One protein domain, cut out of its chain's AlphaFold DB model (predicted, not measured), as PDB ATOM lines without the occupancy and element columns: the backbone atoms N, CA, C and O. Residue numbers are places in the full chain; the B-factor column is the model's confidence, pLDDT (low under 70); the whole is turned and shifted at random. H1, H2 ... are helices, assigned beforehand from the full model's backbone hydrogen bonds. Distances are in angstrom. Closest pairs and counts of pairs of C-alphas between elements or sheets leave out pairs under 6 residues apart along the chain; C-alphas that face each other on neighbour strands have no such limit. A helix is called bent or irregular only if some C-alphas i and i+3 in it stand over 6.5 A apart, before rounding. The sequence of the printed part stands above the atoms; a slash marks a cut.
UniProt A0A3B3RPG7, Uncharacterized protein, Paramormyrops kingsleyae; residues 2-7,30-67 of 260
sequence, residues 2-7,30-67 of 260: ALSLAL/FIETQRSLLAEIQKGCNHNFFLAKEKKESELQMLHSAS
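What this domain is: This is residues 2 to 7 and 30 to 67 of the 260 residues of an uncharacterized protein of Paramormyrops kingsleyae (UniProt A0A3B3RPG7). One long helix, H2, makes the whole length of this rod, and a short helix, H1, packs on its flank nearer to the first end of H2 than to its last. H1 is a small piece beside a part of H2, with most of the long helix bare on either side of it. The printed part has 44 residues with two named helices, H1 and then H2, and no named strand, and its class is all helix. It is extended, with a radius of gyration of the C-alphas of 16.1 A, and spans 55 by 14 by 5 A.

Where its parts are: H1 holds residues 2 to 7 and measures 8.9 A from first to last C-alpha, beginning at C-alpha 2 at (-9.542, 20.366, -37.208). H2 holds residues 30 to 66 and measures 53.0 A, from C-alpha 30 at (-14.591, 33.487, -30.018) to C-alpha 66 at (-27.155, -8.816, -59.302). Neither helix is bent. Ser 67 follows H2.

How they stand to each other: H1 and H2 touch, with the C-alphas of Ser 4 and Ile 41 the closest at 5.1 A. H2 touches H1 with residues 37 to 45 alone. The two run the same way at a shallow tilt of 22 degrees, and their centres are 13.3 A apart. Residues 30 to 36, which belong to H2, stand free. Residues 49 to 67, of which 49 to 66 belong to H2, also stand free. In both H1 and H2 every O i to N i+4 pair is within hydrogen-bond range.

The domain as a whole: The two C-alphas farthest apart are those of Phe 30 and Ser 67, at 54.8 A. Residues 8 to 29 are cut out and not printed, and C-alphas 7 and 30 are 21.5 A apart across the cut. The link from H1 to H2 is the link across this cut. The mean pLDDT of the printed part is 93.1, and residue 67 is under 70.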
ATOM      1  N   ALA A   2     -10.022  21.669 -36.708       96.38
ATOM      2  CA  ALA A   2      -9.542  20.366 -37.208       96.38
ATOM      3  C   ALA A   2     -10.671  19.351 -37.501       96.38
ATOM      4  O   ALA A   2     -10.674  18.722 -38.552       96.38
ATOM      5  N   LEU A   3     -11.668  19.259 -36.613       95.38
ATOM      6  CA  LEU A   3     -12.839  18.393 -36.802       95.38
ATOM      7  C   LEU A   3     -13.659  18.734 -38.053       95.38
ATOM      8  O   LEU A   3     -14.042  17.826 -38.784       95.38
ATOM      9  N   SER A   4     -13.910  20.020 -38.330       94.62
ATOM     10  CA  SER A   4     -14.696  20.402 -39.506       94.62
ATOM     11  C   SER A   4     -13.957  20.128 -40.817       94.62
ATOM     12  O   SER A   4     -14.585  19.798 -41.818       94.62
ATOM     13  N   LEU A   5     -12.620  20.170 -40.807       96.62
ATOM     14  CA  LEU A   5     -11.798  19.739 -41.940       96.62
ATOM     15  C   LEU A   5     -11.786  18.214 -42.099       96.62
ATOM     16  O   LEU A   5     -11.918  17.716 -43.213       96.62
ATOM     17  N   ALA A   6     -11.672  17.467 -41.000       96.44
ATOM     18  CA  ALA A   6     -11.660  16.005 -41.034       96.44
ATOM     19  C   ALA A   6     -12.958  15.423 -41.619       96.44
ATOM     20  O   ALA A   6     -12.916  14.451 -42.370       96.44
ATOM     21  N   LEU A   7     -14.105  16.047 -41.337       95.94
ATOM     22  CA  LEU A   7     -15.400  15.639 -41.892       95.94
ATOM     23  C   LEU A   7     -15.513  15.819 -43.412       95.94
ATOM     24  O   LEU A   7     -16.361  15.185 -44.024       95.94
ATOM     25  N   PHE A  30     -14.900  34.895 -30.213       93.38
ATOM     26  CA  PHE A  30     -14.591  33.487 -30.018       93.38
ATOM     27  C   PHE A  30     -15.861  32.656 -29.854       93.38
ATOM     28  O   PHE A  30     -15.979  31.603 -30.474       93.38
ATOM     29  N   ILE A  31     -16.846  33.143 -29.093       93.06
ATOM     30  CA  ILE A  31     -18.159  32.489 -28.975       93.06
ATOM     31  C   ILE A  31     -18.811  32.315 -30.352       93.06
ATOM     32  O   ILE A  31     -19.343  31.250 -30.659       93.06
ATOM     33  N   GLU A  32     -18.746  33.340 -31.197       94.50
ATOM     34  CA  GLU A  32     -19.251  33.282 -32.569       94.50
ATOM     35  C   GLU A  32     -18.493  32.258 -33.420       94.50
ATOM     36  O   GLU A  32     -19.111  31.421 -34.079       94.50
ATOM     37  N   THR A  33     -17.162  32.239 -33.323       95.00
ATOM     38  CA  THR A  33     -16.325  31.240 -34.001       95.00
ATOM     39  C   THR A  33     -16.650  29.821 -33.524       95.00
ATOM     40  O   THR A  33     -16.767  28.911 -34.344       95.00
ATOM     41  N   GLN A  34     -16.855  29.606 -32.219       93.94
ATOM     42  CA  GLN A  34     -17.273  28.308 -31.683       93.94
ATOM     43  C   GLN A  34     -18.629  27.883 -32.259       93.94
ATOM     44  O   GLN A  34     -18.749  26.759 -32.740       93.94
ATOM     45  N   ARG A  35     -19.630  28.775 -32.257       93.00
ATOM     46  CA  ARG A  35     -20.963  28.493 -32.819       93.00
ATOM     47  C   ARG A  35     -20.889  28.155 -34.305       93.00
ATOM     48  O   ARG A  35     -21.495  27.178 -34.735       93.00
ATOM     49  N   SER A  36     -20.111  28.924 -35.063       95.69
ATOM     50  CA  SER A  36     -19.882  28.686 -36.489       95.69
ATOM     51  C   SER A  36     -19.263  27.306 -36.736       95.69
ATOM     52  O   SER A  36     -19.769  26.526 -37.544       95.69
ATOM     53  N   LEU A  37     -18.228  26.943 -35.972       95.75
ATOM     54  CA  LEU A  37     -17.575  25.639 -36.096       95.75
ATOM     55  C   LEU A  37     -18.480  24.474 -35.685       95.75
ATOM     56  O   LEU A  37     -18.440  23.428 -36.331       95.75
ATOM     57  N   LEU A  38     -19.289  24.632 -34.636       94.88
ATOM     58  CA  LEU A  38     -20.267  23.618 -34.233       94.88
ATOM     59  C   LEU A  38     -21.298  23.378 -35.342       94.88
ATOM     60  O   LEU A  38     -21.574  22.224 -35.667       94.88
ATOM     61  N   ALA A  39     -21.793  24.445 -35.973       95.12
ATOM     62  CA  ALA A  39     -22.707  24.336 -37.105       95.12
ATOM     63  C   ALA A  39     -22.055  23.638 -38.314       95.12
ATOM     64  O   ALA A  39     -22.673  22.762 -38.919       95.12
ATOM     65  N   GLU A  40     -20.796  23.962 -38.645       96.75
ATOM     66  CA  GLU A  40     -20.066  23.298 -39.739       96.75
ATOM     67  C   GLU A  40     -19.893  21.792 -39.468       96.75
ATOM     68  O   GLU A  40     -20.097  20.969 -40.360       96.75
ATOM     69  N   ILE A  41     -19.585  21.413 -38.222       96.19
ATOM     70  CA  ILE A  41     -19.438  20.010 -37.808       96.19
ATOM     71  C   ILE A  41     -20.777  19.267 -37.899       96.19
ATOM     72  O   ILE A  41     -20.836  18.172 -38.458       96.19
ATOM     73  N   GLN A  42     -21.861  19.860 -37.395       95.31
ATOM     74  CA  GLN A  42     -23.197  19.263 -37.471       95.31
ATOM     75  C   GLN A  42     -23.653  19.083 -38.923       95.31
ATOM     76  O   GLN A  42     -24.176  18.022 -39.276       95.31
ATOM     77  N   LYS A  43     -23.391  20.075 -39.784       96.00
ATOM     78  CA  LYS A  43     -23.655  19.986 -41.225       96.00
ATOM     79  C   LYS A  43     -22.851  18.858 -41.877       96.00
ATOM     80  O   LYS A  43     -23.420  18.100 -42.657       96.00
ATOM     81  N   GLY A  44     -21.568  18.717 -41.538       96.88
ATOM     82  CA  GLY A  44     -20.722  17.625 -42.030       96.88
ATOM     83  C   GLY A  44     -21.269  16.244 -41.655       96.88
ATOM     84  O   GLY A  44     -21.428  15.389 -42.521       96.88
ATOM     85  N   CYS A  45     -21.660  16.051 -40.392       96.44
ATOM     86  CA  CYS A  45     -22.296  14.810 -39.935       96.44
ATOM     87  C   CYS A  45     -23.619  14.517 -40.670       96.44
ATOM     88  O   CYS A  45     -23.865  13.379 -41.065       96.44
ATOM     89  N   ASN A  46     -24.462  15.533 -40.884       96.38
ATOM     90  CA  ASN A  46     -25.734  15.372 -41.596       96.38
ATOM     91  C   ASN A  46     -25.531  15.000 -43.075       96.38
ATOM     92  O   ASN A  46     -26.189  14.095 -43.583       96.38
ATOM     93  N   HIS A  47     -24.576  15.646 -43.744       97.12
ATOM     94  CA  HIS A  47     -24.216  15.305 -45.117       97.12
ATOM     95  C   HIS A  47     -23.727  13.856 -45.227       97.12
ATOM     96  O   HIS A  47     -24.208  13.099 -46.069       97.12
ATOM     97  N   ASN A  48     -22.845  13.437 -44.318       97.12
ATOM     98  CA  ASN A  48     -22.364  12.060 -44.254       97.12
ATOM     99  C   ASN A  48     -23.494  11.060 -44.004       97.12
ATOM    100  O   ASN A  48     -23.515   9.990 -44.605       97.12
ATOM    101  N   PHE A  49     -24.456  11.409 -43.147       97.38
ATOM    102  CA  PHE A  49     -25.650  10.597 -42.930       97.38
ATOM    103  C   PHE A  49     -26.436  10.373 -44.228       97.38
ATOM    104  O   PHE A  49     -26.827   9.241 -44.514       97.38
ATOM    105  N   PHE A  50     -26.624  11.421 -45.034       96.19
ATOM    106  CA  PHE A  50     -27.292  11.298 -46.328       96.19
ATOM    107  C   PHE A  50     -26.498  10.422 -47.302       96.19
ATOM    108  O   PHE A  50     -27.054   9.471 -47.848       96.19
ATOM    109  N   LEU A  51     -25.192  10.665 -47.444       95.56
ATOM    110  CA  LEU A  51     -24.322   9.854 -48.301       95.56
ATOM    111  C   LEU A  51     -24.299   8.382 -47.883       95.56
ATOM    112  O   LEU A  51     -24.315   7.494 -48.728       95.56
ATOM    113  N   ALA A  52     -24.272   8.095 -46.582       94.50
ATOM    114  CA  ALA A  52     -24.304   6.725 -46.082       94.50
ATOM    115  C   ALA A  52     -25.640   6.038 -46.395       94.50
ATOM    116  O   ALA A  52     -25.657   4.848 -46.717       94.50
ATOM    117  N   LYS A  53     -26.750   6.782 -46.326       95.38
ATOM    118  CA  LYS A  53     -28.076   6.288 -46.702       95.38
ATOM    119  C   LYS A  53     -28.155   5.996 -48.203       95.38
ATOM    120  O   LYS A  53     -28.531   4.886 -48.565       95.38
ATOM    121  N   GLU A  54     -27.748   6.944 -49.043       95.12
ATOM    122  CA  GLU A  54     -27.724   6.806 -50.506       95.12
ATOM    123  C   GLU A  54     -26.793   5.670 -50.946       95.12
ATOM    124  O   GLU A  54     -27.176   4.817 -51.741       95.12
ATOM    125  N   LYS A  55     -25.594   5.582 -50.359       94.38
ATOM    126  CA  LYS A  55     -24.650   4.495 -50.637       94.38
ATOM    127  C   LYS A  55     -25.245   3.128 -50.299       94.38
ATOM    128  O   LYS A  55     -25.086   2.195 -51.079       94.38
ATOM    129  N   LYS A  56     -25.934   3.001 -49.158       91.75
ATOM    130  CA  LYS A  56     -26.604   1.750 -48.770       91.75
ATOM    131  C   LYS A  56     -27.747   1.409 -49.728       91.75
ATOM    132  O   LYS A  56     -27.929   0.243 -50.051       91.75
ATOM    133  N   GLU A  57     -28.513   2.401 -50.173       93.94
ATOM    134  CA  GLU A  57     -29.591   2.215 -51.150       93.94
ATOM    135  C   GLU A  57     -29.051   1.768 -52.511       93.94
ATOM    136  O   GLU A  57     -29.523   0.773 -53.056       93.94
ATOM    137  N   SER A  58     -27.997   2.417 -53.004       92.62
ATOM    138  CA  SER A  58     -27.296   2.021 -54.227       92.62
ATOM    139  C   SER A  58     -26.721   0.605 -54.125       92.62
ATOM    140  O   SER A  58     -26.872  -0.190 -55.049       92.62
ATOM    141  N   GLU A  59     -26.124   0.240 -52.986       92.75
ATOM    142  CA  GLU A  59     -25.613  -1.114 -52.753       92.75
ATOM    143  C   GLU A  59     -26.735  -2.162 -52.738       92.75
ATOM    144  O   GLU A  59     -26.600  -3.213 -53.361       92.75
ATOM    145  N   LEU A  60     -27.870  -1.867 -52.096       91.88
ATOM    146  CA  LEU A  60     -29.047  -2.740 -52.132       91.88
ATOM    147  C   LEU A  60     -29.623  -2.864 -53.545       91.88
ATOM    148  O   LEU A  60     -30.010  -3.959 -53.942       91.88
ATOM    149  N   GLN A  61     -29.648  -1.774 -54.312       91.06
ATOM    150  CA  GLN A  61     -30.087  -1.792 -55.702       91.06
ATOM    151  C   GLN A  61     -29.150  -2.647 -56.563       91.06
ATOM    152  O   GLN A  61     -29.630  -3.480 -57.327       91.06
ATOM    153  N   MET A  62     -27.831  -2.526 -56.383       88.62
ATOM    154  CA  MET A  62     -26.849  -3.385 -57.053       88.62
ATOM    155  C   MET A  62     -27.008  -4.855 -56.664       88.62
ATOM    156  O   MET A  62     -26.986  -5.707 -57.544       88.62
ATOM    157  N   LEU A  63     -27.207  -5.175 -55.381       87.56
ATOM    158  CA  LEU A  63     -27.452  -6.551 -54.938       87.56
ATOM    159  C   LEU A  63     -28.766  -7.109 -55.500       87.56
ATOM    160  O   LEU A  63     -28.809  -8.265 -55.911       87.56
ATOM    161  N   HIS A  64     -29.823  -6.299 -55.561       84.06
ATOM    162  CA  HIS A  64     -31.106  -6.707 -56.132       84.06
ATOM    163  C   HIS A  64     -31.012  -6.920 -57.650       84.06
ATOM    164  O   HIS A  64     -31.559  -7.891 -58.164       84.06
ATOM    165  N   SER A  65     -30.266  -6.072 -58.365       82.62
ATOM    166  CA  SER A  65     -29.994  -6.239 -59.800       82.62
ATOM    167  C   SER A  65     -28.997  -7.367 -60.105       82.62
ATOM    168  O   SER A  65     -29.090  -7.975 -61.167       82.62
ATOM    169  N   ALA A  66     -28.070  -7.676 -59.193       76.56
ATOM    170  CA  ALA A  66     -27.155  -8.816 -59.302       76.56
ATOM    171  C   ALA A  66     -27.831 -10.149 -58.935       76.56
ATOM    172  O   ALA A  66     -27.414 -11.203 -59.405       76.56
ATOM    173  N   SER A  67     -28.901 -10.111 -58.137       66.38
ATOM    174  CA  SER A  67     -29.757 -11.255 -57.819       66.38
ATOM    175  C   SER A  67     -30.780 -11.527 -58.934       66.38
ATOM    176  O   SER A  67     -31.974 -11.683 -58.676       66.38
TER     177      SER A  67